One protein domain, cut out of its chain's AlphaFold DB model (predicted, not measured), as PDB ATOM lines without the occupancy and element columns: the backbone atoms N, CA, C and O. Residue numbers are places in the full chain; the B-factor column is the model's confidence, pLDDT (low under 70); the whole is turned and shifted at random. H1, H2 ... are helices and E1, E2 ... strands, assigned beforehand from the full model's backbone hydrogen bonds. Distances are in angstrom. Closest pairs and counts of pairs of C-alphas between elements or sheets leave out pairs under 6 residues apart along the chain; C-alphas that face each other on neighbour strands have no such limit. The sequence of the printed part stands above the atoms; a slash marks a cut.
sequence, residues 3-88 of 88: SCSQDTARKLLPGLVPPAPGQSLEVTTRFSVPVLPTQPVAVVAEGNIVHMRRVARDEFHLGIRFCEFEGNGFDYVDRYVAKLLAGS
ATOM      1  N   SER A   3     170.179 116.551 198.689       94.38
ATOM      2  CA  SER A   3     168.742 116.704 198.957       94.38
ATOM      3  C   SER A   3     168.485 116.853 200.457       94.38
ATOM      4  O   SER A   3     169.117 116.178 201.273       94.38
ATOM      5  N   CYS A   4     167.585 117.759 200.835       94.31
ATOM      6  CA  CYS A   4     167.171 117.964 202.215       94.31
ATOM      7  C   CYS A   4     165.717 118.444 202.320       94.31
ATOM      8  O   CYS A   4     165.125 118.952 201.363       94.31
ATOM      9  N   SER A   5     165.140 118.281 203.513       95.56
ATOM     10  CA  SER A   5     163.787 118.750 203.815       95.56
ATOM     11  C   SER A   5     163.721 120.273 203.920       95.56
ATOM     12  O   SER A   5     164.720 120.934 204.219       95.56
ATOM     13  N   GLN A   6     162.515 120.832 203.778       94.25
ATOM     14  CA  GLN A   6     162.272 122.257 204.019       94.25
ATOM     15  C   GLN A   6     162.786 122.720 205.393       94.25
ATOM     16  O   GLN A   6     163.392 123.785 205.495       94.25
ATOM     17  N   ASP A   7     162.572 121.927 206.444       93.75
ATOM     18  CA  ASP A   7     162.996 122.283 207.802       93.75
ATOM     19  C   ASP A   7     164.518 122.363 207.922       93.75
ATOM     20  O   ASP A   7     165.051 123.267 208.564       93.75
ATOM     21  N   THR A   8     165.231 121.447 207.266       92.81
ATOM     22  CA  THR A   8     166.698 121.465 207.222       92.81
ATOM     23  C   THR A   8     167.195 122.666 206.427       92.81
ATOM     24  O   THR A   8     168.076 123.392 206.884       92.81
ATOM     25  N   ALA A   9     166.584 122.928 205.269       92.44
ATOM     26  CA  ALA A   9     166.917 124.079 204.443       92.44
ATOM     27  C   ALA A   9     166.690 125.405 205.189       92.44
ATOM     28  O   ALA A   9     167.539 126.281 205.102       92.44
ATOM     29  N   ARG A  10     165.615 125.543 205.980       92.62
ATOM     30  CA  ARG A  10     165.341 126.747 206.790       92.62
ATOM     31  C   ARG A  10     166.362 126.978 207.902       92.62
ATOM     32  O   ARG A  10     166.634 128.129 208.225       92.62
ATOM     33  N   LYS A  11     166.893 125.904 208.499       91.00
ATOM     34  CA  LYS A  11     167.934 125.991 209.538       91.00
ATOM     35  C   LYS A  11     169.263 126.479 208.973       91.00
ATOM     36  O   LYS A  11     169.974 127.202 209.656       91.00
ATOM     37  N   LEU A  12     169.582 126.072 207.744       89.69
ATOM     38  CA  LEU A  12     170.804 126.486 207.059       89.69
ATOM     39  C   LEU A  12     170.635 127.872 206.425       89.69
ATOM     40  O   LEU A  12     171.459 128.745 206.628       89.69
ATOM     41  N   LEU A  13     169.547 128.100 205.694       88.62
ATOM     42  CA  LEU A  13     169.264 129.340 204.977       88.62
ATOM     43  C   LEU A  13     167.973 129.967 205.523       88.62
ATOM     44  O   LEU A  13     166.873 129.627 205.057       88.62
ATOM     45  N   PRO A  14     168.074 130.889 206.501       81.69
ATOM     46  CA  PRO A  14     166.924 131.623 207.004       81.69
ATOM     47  C   PRO A  14     166.162 132.291 205.856       81.69
ATOM     48  O   PRO A  14     166.735 132.968 205.006       81.69
ATOM     49  N   GLY A  15     164.852 132.058 205.800       84.75
ATOM     50  CA  GLY A  15     163.994 132.585 204.735       84.75
ATOM     51  C   GLY A  15     164.005 131.790 203.425       84.75
ATOM     52  O   GLY A  15     163.272 132.170 202.518       84.75
ATOM     53  N   LEU A  16     164.753 130.679 203.325       87.00
ATOM     54  CA  LEU A  16     164.867 129.871 202.098       87.00
ATOM     55  C   LEU A  16     165.284 130.719 200.889       87.00
ATOM     56  O   LEU A  16     164.767 130.550 199.782       87.00
ATOM     57  N   VAL A  17     166.204 131.652 201.121       86.75
ATOM     58  CA  VAL A  17     166.772 132.513 200.086       86.75
ATOM     59  C   VAL A  17     168.128 131.933 199.683       86.75
ATOM     60  O   VAL A  17     168.946 131.647 200.561       86.75
ATOM     61  N   PRO A  18     168.382 131.700 198.383       83.62
ATOM     62  CA  PRO A  18     169.685 131.232 197.941       83.62
ATOM     63  C   PRO A  18     170.745 132.319 198.200       83.62
ATOM     64  O   PRO A  18     170.423 133.505 198.090       83.62
ATOM     65  N   PRO A  19     172.002 131.946 198.496       85.06
ATOM     66  CA  PRO A  19     173.086 132.915 198.630       85.06
ATOM     67  C   PRO A  19     173.203 133.777 197.368       85.06
ATOM     68  O   PRO A  19     173.189 133.251 196.251       85.06
ATOM     69  N   ALA A  20     173.311 135.098 197.535       83.44
ATOM     70  CA  ALA A  20     173.592 135.989 196.415       83.44
ATOM     71  C   ALA A  20     175.013 135.732 195.870       83.44
ATOM     72  O   ALA A  20     175.876 135.257 196.611       83.44
ATOM     73  N   PRO A  21     175.312 136.067 194.602       77.12
ATOM     74  CA  PRO A  21     176.680 136.015 194.097       77.12
ATOM     75  C   PRO A  21     177.640 136.795 195.009       77.12
ATOM     76  O   PRO A  21     177.384 137.948 195.342       77.12
ATOM     77  N   GLY A  22     178.731 136.154 195.435       75.56
ATOM     78  CA  GLY A  22     179.696 136.735 196.380       75.56
ATOM     79  C   GLY A  22     179.328 136.576 197.860       75.56
ATOM     80  O   GLY A  22     180.175 136.827 198.710       75.56
ATOM     81  N   GLN A  23     178.120 136.108 198.178       79.38
ATOM     82  CA  GLN A  23     177.772 135.628 199.511       79.38
ATOM     83  C   GLN A  23     177.963 134.116 199.582       79.38
ATOM     84  O   GLN A  23     177.633 133.375 198.654       79.38
ATOM     85  N   SER A  24     178.476 133.650 200.710       74.50
ATOM     86  CA  SER A  24     178.567 132.235 201.017       74.50
ATOM     87  C   SER A  24     178.209 132.002 202.472       74.50
ATOM     88  O   SER A  24     178.554 132.806 203.335       74.50
ATOM     89  N   LEU A  25     177.491 130.911 202.727       88.38
ATOM     90  CA  LEU A  25     177.243 130.454 204.085       88.38
ATOM     91  C   LEU A  25     178.191 129.305 204.396       88.38
ATOM     92  O   LEU A  25     178.090 128.246 203.772       88.38
ATOM     93  N   GLU A  26     179.068 129.525 205.366       91.88
ATOM     94  CA  GLU A  26     180.009 128.519 205.839       91.88
ATOM     95  C   GLU A  26     179.277 127.357 206.511       91.88
ATOM     96  O   GLU A  26     178.329 127.534 207.280       91.88
ATOM     97  N   VAL A  27     179.717 126.148 206.186       92.25
ATOM     98  CA  VAL A  27     179.178 124.901 206.710       92.25
ATOM     99  C   VAL A  27     180.301 123.905 206.936       92.25
ATOM    100  O   VAL A  27     181.145 123.684 206.069       92.25
ATOM    101  N   THR A  28     180.256 123.227 208.076       95.25
ATOM    102  CA  THR A  28     181.037 122.012 208.302       95.25
ATOM    103  C   THR A  28     180.202 120.818 207.876       95.25
ATOM    104  O   THR A  28     179.068 120.626 208.322       95.25
ATOM    105  N   THR A  29     180.754 119.998 206.994       93.88
ATOM    106  CA  THR A  29     180.107 118.790 206.491       93.88
ATOM    107  C   THR A  29     180.816 117.559 207.020       93.88
ATOM    108  O   THR A  29     182.038 117.529 207.126       93.88
ATOM    109  N   ARG A  30     180.039 116.524 207.340       95.25
ATOM    110  CA  ARG A  30     180.556 115.210 207.716       95.25
ATOM    111  C   ARG A  30     179.843 114.151 206.898       95.25
ATOM    112  O   ARG A  30     178.615 114.086 206.920       95.25
ATOM    113  N   PHE A  31     180.598 113.330 206.185       94.06
ATOM    114  CA  PHE A  31     180.049 112.281 205.331       94.06
ATOM    115  C   PHE A  31     180.991 111.080 205.253       94.06
ATOM    116  O   PHE A  31     182.167 111.170 205.590       94.06
ATOM    117  N   SER A  32     180.459 109.934 204.838       93.75
ATOM    118  CA  SER A  32     181.218 108.685 204.746       93.75
ATOM    119  C   SER A  32     181.667 108.430 203.312       93.75
ATOM    120  O   SER A  32     180.850 108.474 202.394       93.75
ATOM    121  N   VAL A  33     182.947 108.106 203.130       92.38
ATOM    122  CA  VAL A  33     183.534 107.744 201.835       92.38
ATOM    123  C   VAL A  33     183.967 106.275 201.865       92.38
ATOM    124  O   VAL A  33     184.779 105.896 202.716       92.38
ATOM    125  N   PRO A  34     183.451 105.415 200.969       89.06
ATOM    126  CA  PRO A  34     183.822 104.007 200.929       89.06
ATOM    127  C   PRO A  34     185.143 103.825 200.169       89.06
ATOM    128  O   PRO A  34     185.172 103.532 198.974       89.06
ATOM    129  N   VAL A  35     186.255 104.003 200.883       78.56
ATOM    130  CA  VAL A  35     187.611 103.788 200.344       78.56
ATOM    131  C   VAL A  35     187.879 102.291 200.133       78.56
ATOM    132  O   VAL A  35     188.481 101.897 199.136       78.56
ATOM    133  N   LEU A  36     187.359 101.449 201.032       75.50
ATOM    134  CA  LEU A  36     187.335  99.990 200.916       75.50
ATOM    135  C   LEU A  36     185.888  99.476 201.021       75.50
ATOM    136  O   LEU A  36     185.082 100.100 201.713       75.50
ATOM    137  N   PRO A  37     185.542  98.333 200.390       67.31
ATOM    138  CA  PRO A  37     184.170  97.811 200.382       67.31
ATOM    139  C   PRO A  37     183.563  97.584 201.773       67.31
ATOM    140  O   PRO A  37     182.351  97.658 201.934       67.31
ATOM    141  N   THR A  38     184.397  97.303 202.774       74.50
ATOM    142  CA  THR A  38     183.970  96.896 204.119       74.50
ATOM    143  C   THR A  38     184.229  97.943 205.197       74.50
ATOM    144  O   THR A  38     183.793  97.761 206.330       74.50
ATOM    145  N   GLN A  39     184.921  99.039 204.873       80.88
ATOM    146  CA  GLN A  39     185.308 100.042 205.862       80.88
ATOM    147  C   GLN A  39     185.193 101.455 205.277       80.88
ATOM    148  O   GLN A  39     186.140 101.955 204.661       80.88
ATOM    149  N   PRO A  40     184.031 102.111 205.440       88.50
ATOM    150  CA  PRO A  40     183.891 103.511 205.086       88.50
ATOM    151  C   PRO A  40     184.675 104.389 206.065       88.50
ATOM    152  O   PRO A  40     184.700 104.137 207.271       88.50
ATOM    153  N   VAL A  41     185.287 105.446 205.540       91.94
ATOM    154  CA  VAL A  41     186.004 106.451 206.329       91.94
ATOM    155  C   VAL A  41     185.117 107.681 206.477       91.94
ATOM    156  O   VAL A  41     184.534 108.149 205.500       91.94
ATOM    157  N   ALA A  42     185.000 108.202 207.700       95.12
ATOM    158  CA  ALA A  42     184.334 109.475 207.938       95.12
ATOM    159  C   ALA A  42     185.252 110.620 207.494       95.12
ATOM    160  O   ALA A  42     186.378 110.734 207.973       95.12
ATOM    161  N   VAL A  43     184.753 111.462 206.598       96.06
ATOM    162  CA  VAL A  43     185.411 112.675 206.116       96.06
ATOM    163  C   VAL A  43     184.690 113.876 206.703       96.06
ATOM    164  O   VAL A  43     183.456 113.941 206.677       96.06
ATOM    165  N   VAL A  44     185.467 114.814 207.239       97.25
ATOM    166  CA  VAL A  44     184.993 116.138 207.637       97.25
ATOM    167  C   VAL A  44     185.577 117.151 206.664       97.25
ATOM    168  O   VAL A  44     186.764 117.091 206.339       97.25
ATOM    169  N   ALA A  45     184.727 118.034 206.156       97.06
ATOM    170  CA  ALA A  45     185.125 119.064 205.213       97.06
ATOM    171  C   ALA A  45     184.412 120.375 205.524       97.06
ATOM    172  O   ALA A  45     183.189 120.398 205.708       97.06
ATOM    173  N   GLU A  46     185.171 121.460 205.532       97.00
ATOM    174  CA  GLU A  46     184.629 122.807 205.554       97.00
ATOM    175  C   GLU A  46     184.230 123.217 204.143       97.00
ATOM    176  O   GLU A  46     184.856 122.853 203.141       97.00
ATOM    177  N   GLY A  47     183.156 123.982 204.037       94.25
ATOM    178  CA  GLY A  47     182.666 124.424 202.754       94.25
ATOM    179  C   GLY A  47     181.661 125.540 202.871       94.25
ATOM    180  O   GLY A  47     181.375 126.070 203.937       94.25
ATOM    181  N   ASN A  48     181.124 125.896 201.721       93.38
ATOM    182  CA  ASN A  48     180.219 127.009 201.566       93.38
ATOM    183  C   ASN A  48     178.989 126.562 200.797       93.38
ATOM    184  O   ASN A  48     179.116 126.011 199.699       93.38
ATOM    185  N   ILE A  49     177.797 126.842 201.321       92.94
ATOM    186  CA  ILE A  49     176.585 126.768 200.508       92.94
ATOM    187  C   ILE A  49     176.668 127.890 199.476       92.94
ATOM    188  O   ILE A  49     176.747 129.066 199.822       92.94
ATOM    189  N   VAL A  50     176.658 127.504 198.203       92.19
ATOM    190  CA  VAL A  50     176.758 128.411 197.047       92.19
ATOM    191  C   VAL A  50     175.539 128.324 196.136       92.19
ATOM    192  O   VAL A  50     175.379 129.129 195.223       92.19
ATOM    193  N   HIS A  51     174.673 127.331 196.350       91.31
ATOM    194  CA  HIS A  51     173.481 127.140 195.538       91.31
ATOM    195  C   HIS A  51     172.354 126.501 196.350       91.31
ATOM    196  O   HIS A  51     172.590 125.604 197.160       91.31
ATOM    197  N   MET A  52     171.121 126.923 196.090       92.12
ATOM    198  CA  MET A  52     169.912 126.289 196.607       92.12
ATOM    199  C   MET A  52     168.841 126.320 195.523       92.12
ATOM    200  O   MET A  52     168.632 127.347 194.878       92.12
ATOM    201  N   ARG A  53     168.116 125.213 195.369       92.88
ATOM    202  CA  ARG A  53     166.879 125.168 194.584       92.88
ATOM    203  C   ARG A  53     165.821 124.323 195.283       92.88
ATOM    204  O   ARG A  53     166.151 123.333 195.932       92.88
ATOM    205  N   ARG A  54     164.550 124.673 195.102       94.25
ATOM    206  CA  ARG A  54     163.411 123.838 195.500       94.25
ATOM    207  C   ARG A  54     163.096 122.854 194.372       94.25
ATOM    208  O   ARG A  54     162.989 123.284 193.228       94.25
ATOM    209  N   VAL A  55     162.972 121.563 194.680       95.25
ATOM    210  CA  VAL A  55     162.688 120.509 193.682       95.25
ATOM    211  C   VAL A  55     161.301 119.891 193.844       95.25
ATOM    212  O   VAL A  55     160.701 119.492 192.852       95.25
ATOM    213  N   ALA A  56     160.757 119.895 195.059       94.62
ATOM    214  CA  ALA A  56     159.370 119.538 195.342       94.62
ATOM    215  C   ALA A  56     158.809 120.453 196.439       94.62
ATOM    216  O   ALA A  56     159.477 121.386 196.891       94.62
ATOM    217  N   ARG A  57     157.570 120.209 196.890       92.12
ATOM    218  CA  ARG A  57     156.969 121.010 197.969       92.12
ATOM    219  C   ARG A  57     157.885 121.052 199.198       92.12
ATOM    220  O   ARG A  57     158.217 122.151 199.631       92.12
ATOM    221  N   ASP A  58     158.352 119.902 199.666       94.19
ATOM    222  CA  ASP A  58     159.135 119.792 200.903       94.19
ATOM    223  C   ASP A  58     160.569 119.303 200.666       94.19
ATOM    224  O   ASP A  58     161.254 118.920 201.612       94.19
ATOM    225  N   GLU A  59     161.036 119.355 199.415       96.12
ATOM    226  CA  GLU A  59     162.357 118.872 199.015       96.12
ATOM    227  C   GLU A  59     163.177 119.978 198.344       96.12
ATOM    228  O   GLU A  59     162.729 120.657 197.409       96.12
ATOM    229  N   PHE A  60     164.404 120.142 198.833       95.75
ATOM    230  CA  PHE A  60     165.352 121.165 198.421       95.75
ATOM    231  C   PHE A  60     166.691 120.528 198.086       95.75
ATOM    232  O   PHE A  60     167.116 119.572 198.720       95.75
ATOM    233  N   HIS A  61     167.380 121.085 197.098       95.88
ATOM    234  CA  HIS A  61     168.737 120.703 196.743       95.88
ATOM    235  C   HIS A  61     169.701 121.825 197.121       95.88
ATOM    236  O   HIS A  61     169.531 122.958 196.666       95.88
ATOM    237  N   LEU A  62     170.744 121.487 197.878       93.94
ATOM    238  CA  LEU A  62     171.828 122.388 198.265       93.94
ATOM    239  C   LEU A  62     173.124 122.042 197.528       93.94
ATOM    240  O   LEU A  62     173.481 120.872 197.353       93.94
ATOM    241  N   GLY A  63     173.812 123.076 197.058       93.50
ATOM    242  CA  GLY A  63     175.132 122.989 196.451       93.50
ATOM    243  C   GLY A  63     176.164 123.513 197.430       93.50
ATOM    244  O   GLY A  63     176.094 124.678 197.821       93.50
ATOM    245  N   ILE A  64     177.103 122.649 197.807       93.75
ATOM    246  CA  ILE A  64     178.208 122.979 198.704       93.75
ATOM    247  C   ILE A  64     179.496 122.961 197.890       93.75
ATOM    248  O   ILE A  64     179.758 122.003 197.163       93.75
ATOM    249  N   ARG A  65     180.287 124.022 198.016       93.38
ATOM    250  CA  ARG A  65     181.668 124.077 197.542       93.38
ATOM    251  C   ARG A  65     182.582 123.823 198.732       93.38
ATOM    252  O   ARG A  65     182.583 124.632 199.655       93.38
ATOM    253  N   PHE A  66     183.328 122.722 198.712       94.81
ATOM    254  CA  PHE A  66     184.324 122.440 199.744       94.81
ATOM    255  C   PHE A  66     185.511 123.396 199.625       94.81
ATOM    256  O   PHE A  66     185.930 123.728 198.514       94.81
ATOM    257  N   CYS A  67     186.007 123.848 200.771       94.00
ATOM    258  CA  CYS A  67     187.167 124.725 200.898       94.00
ATOM    259  C   CYS A  67     188.359 123.967 201.480       94.00
ATOM    260  O   CYS A  67     189.470 124.118 200.985       94.00
ATOM    261  N   GLU A  68     188.114 123.133 202.491       96.25
ATOM    262  CA  GLU A  68     189.152 122.397 203.208       96.25
ATOM    263  C   GLU A  68     188.629 121.028 203.658       96.25
ATOM    264  O   GLU A  68     187.430 120.845 203.874       96.25
ATOM    265  N   PHE A  69     189.535 120.060 203.780       97.19
ATOM    266  CA  PHE A  69     189.257 118.719 204.284       97.19
ATOM    267  C   PHE A  69     190.166 118.428 205.471       97.19
ATOM    268  O   PHE A  69     191.365 118.688 205.408       97.19
ATOM    269  N   GLU A  70     189.621 117.822 206.523       96.88
ATOM    270  CA  GLU A  70     190.438 117.383 207.653       96.88
ATOM    271  C   GLU A  70     191.312 116.176 207.266       96.88
ATOM    272  O   GLU A  70     190.831 115.170 206.727       96.88
ATOM    273  N   GLY A  71     192.608 116.257 207.582       94.56
ATOM    274  CA  GLY A  71     193.577 115.181 207.362       94.56
ATOM    275  C   GLY A  71     193.629 114.714 205.902       94.56
ATOM    276  O   GLY A  71     193.699 115.514 204.977       94.56
ATOM    277  N   ASN A  72     193.556 113.397 205.689       93.81
ATOM    278  CA  ASN A  72     193.595 112.793 204.349       93.81
ATOM    279  C   ASN A  72     192.219 112.786 203.648       93.81
ATOM    280  O   ASN A  72     191.997 112.005 202.721       93.81
ATOM    281  N   GLY A  73     191.261 113.601 204.109       94.00
ATOM    282  CA  GLY A  73     189.889 113.605 203.603       94.00
ATOM    283  C   GLY A  73     189.796 113.849 202.096       94.00
ATOM    284  O   GLY A  73     189.043 113.148 201.417       94.00
ATOM    285  N   PHE A  74     190.604 114.775 201.568       95.31
ATOM    286  CA  PHE A  74     190.664 115.057 200.133       95.31
ATOM    287  C   PHE A  74     191.085 113.820 199.328       95.31
ATOM    288  O   PHE A  74     190.366 113.426 198.414       95.31
ATOM    289  N   ASP A  75     192.175 113.152 199.714       94.62
ATOM    290  CA  ASP A  75     192.689 111.973 199.004       94.62
ATOM    291  C   ASP A  75     191.674 110.825 198.965       94.62
ATOM    292  O   ASP A  75     191.566 110.102 197.972       94.62
ATOM    293  N   TYR A  76     190.913 110.634 200.049       93.62
ATOM    294  CA  TYR A  76     189.862 109.620 200.093       93.62
ATOM    295  C   TYR A  76     188.731 109.935 199.118       93.62
ATOM    296  O   TYR A  76     188.273 109.038 198.405       93.62
ATOM    297  N   VAL A  77     188.292 111.194 199.075       94.12
ATOM    298  CA  VAL A  77     187.251 111.652 198.148       94.12
ATOM    299  C   VAL A  77     187.739 111.555 196.707       94.12
ATOM    300  O   VAL A  77     187.035 110.980 195.880       94.12
ATOM    301  N   ASP A  78     188.940 112.050 196.416       94.44
ATOM    302  CA  ASP A  78     189.525 112.071 195.073       94.44
ATOM    303  C   ASP A  78     189.650 110.657 194.493       94.44
ATOM    304  O   ASP A  78     189.097 110.360 193.434       94.44
ATOM    305  N   ARG A  79     190.244 109.725 195.250       92.00
ATOM    306  CA  ARG A  79     190.350 108.316 194.836       92.00
ATOM    307  C   ARG A  79     188.989 107.664 194.636       92.00
ATOM    308  O   ARG A  79     188.820 106.867 193.712       92.00
ATOM    309  N   TYR A  80     188.023 107.965 195.504       91.56
ATOM    310  CA  TYR A  80     186.679 107.412 195.384       91.56
ATOM    311  C   TYR A  80     185.978 107.912 194.117       91.56
ATOM    312  O   TYR A  80     185.429 107.108 193.363       91.56
ATOM    313  N   VAL A  81     186.049 109.214 193.839       92.44
ATOM    314  CA  VAL A  81     185.493 109.812 192.620       92.44
ATOM    315  C   VAL A  81     186.197 109.259 191.381       92.44
ATOM    316  O   VAL A  81     185.517 108.812 190.460       92.44
ATOM    317  N   ALA A  82     187.531 109.195 191.373       92.75
ATOM    318  CA  ALA A  82     188.298 108.617 190.272       92.75
ATOM    319  C   ALA A  82     187.882 107.164 189.985       92.75
ATOM    320  O   ALA A  82     187.682 106.793 188.830       92.75
ATOM    321  N   LYS A  83     187.672 106.351 191.029       90.81
ATOM    322  CA  LYS A  83     187.172 104.977 190.890       90.81
ATOM    323  C   LYS A  83     185.769 104.921 190.278       90.81
ATOM    324  O   LYS A  83     185.527 104.066 189.431       90.81
ATOM    325  N   LEU A  84     184.851 105.794 190.702       90.88
ATOM    326  CA  LEU A  84     183.498 105.858 190.135       90.88
ATOM    327  C   LEU A  84     183.519 106.242 188.651       90.88
ATOM    328  O   LEU A  84     182.754 105.683 187.875       90.88
ATOM    329  N   LEU A  85     184.406 107.161 188.265       92.88
ATOM    330  CA  LEU A  85     184.560 107.611 186.880       92.88
ATOM    331  C   LEU A  85     185.293 106.594 185.993       92.88
ATOM    332  O   LEU A  85     185.062 106.556 184.795       92.88
ATOM    333  N   ALA A  86     186.177 105.765 186.553       90.94
ATOM    334  CA  ALA A  86     186.857 104.710 185.799       90.94
ATOM    335  C   ALA A  86     185.963 103.481 185.534       90.94
ATOM    336  O   ALA A  86     186.280 102.666 184.672       90.94
ATOM    337  N   GLY A  87     184.883 103.322 186.305       71.06
ATOM    338  CA  GLY A  87     183.912 102.232 186.175       71.06
ATOM    339  C   GLY A  87     182.669 102.572 185.346       71.06
ATOM    340  O   GLY A  87     181.701 101.815 185.426       71.06
ATOM    341  N   SER A  88     182.669 103.697 184.619       51.78
ATOM    342  CA  SER A  88     181.581 104.143 183.735       51.78
ATOM    343  C   SER A  88     181.849 103.835 182.270       51.78
ATOM    344  O   SER A  88     182.982 104.138 181.833       51.78
TER     345      SER A  88
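AT A GLANCE: This is residues 3 to 88 of the 88 residues of an uncharacterized protein of Marinobacter sp. P4B1 (UniProt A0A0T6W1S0). A long, curled, strongly twisted sheet of four strands, of which E3 and E4 bend, makes the body, with H1 over it near one end and H2 beside the strands near the other. The printed part has 86 residues, along the chain E1 H1 E2 E3 E4 H2; the antiparallel sheet runs E1 E4 E3 E2. The class is mixed, the whole loose, radius of gyration of the C-alphas 14.9 A, spans 40 by 25 by 21 A.

IN THESE COORDINATES: E3, residues 39 to 54, spans 34.0 A and bends by 92 degrees at residue 48. E4, residues 59 to 69, spans 27.4 A; E2, residues 25 to 36, 32.2 A; E1, residues 3 to 5, 7.2 A. H1 is residues 6 to 12, 10.0 A; H2 is residues 73 to 86, 20.1 A. C-alpha 3 is at (168.742, 116.704, 198.957), C-alpha 86 at (186.857, 104.710, 185.799).

HOW THE PARTS SIT: E2, E3 and E4 form a meander, each strand the antiparallel neighbour of the one before, in two hairpins. Within hydrogen-bond range are N 29 and O 45, 2.8 A, N 63 and O 51, 2.8 A, and, between E1 and E4, N 4 and O 60, 2.8 A. H1, height 8.1 A over the sheet, is only just over E4, with 3 C-alphas on it; their closest C-alphas, Gln 6 and Glu 59, are 6.0 A apart. H2, at the sheet's level, touches E2, closest C-alphas Val 35 and Tyr 80, 6.2 A. H1 and H2 are apart; in both every O i to N i+4 pair is within hydrogen-bond range.

THE WHOLE: The farthest C-alphas, Ala 20 and Thr 38, are 41.2 A apart. The printed part has no cut; the link H1 to E2 is long. Residues 37 and 88 have pLDDT under 70.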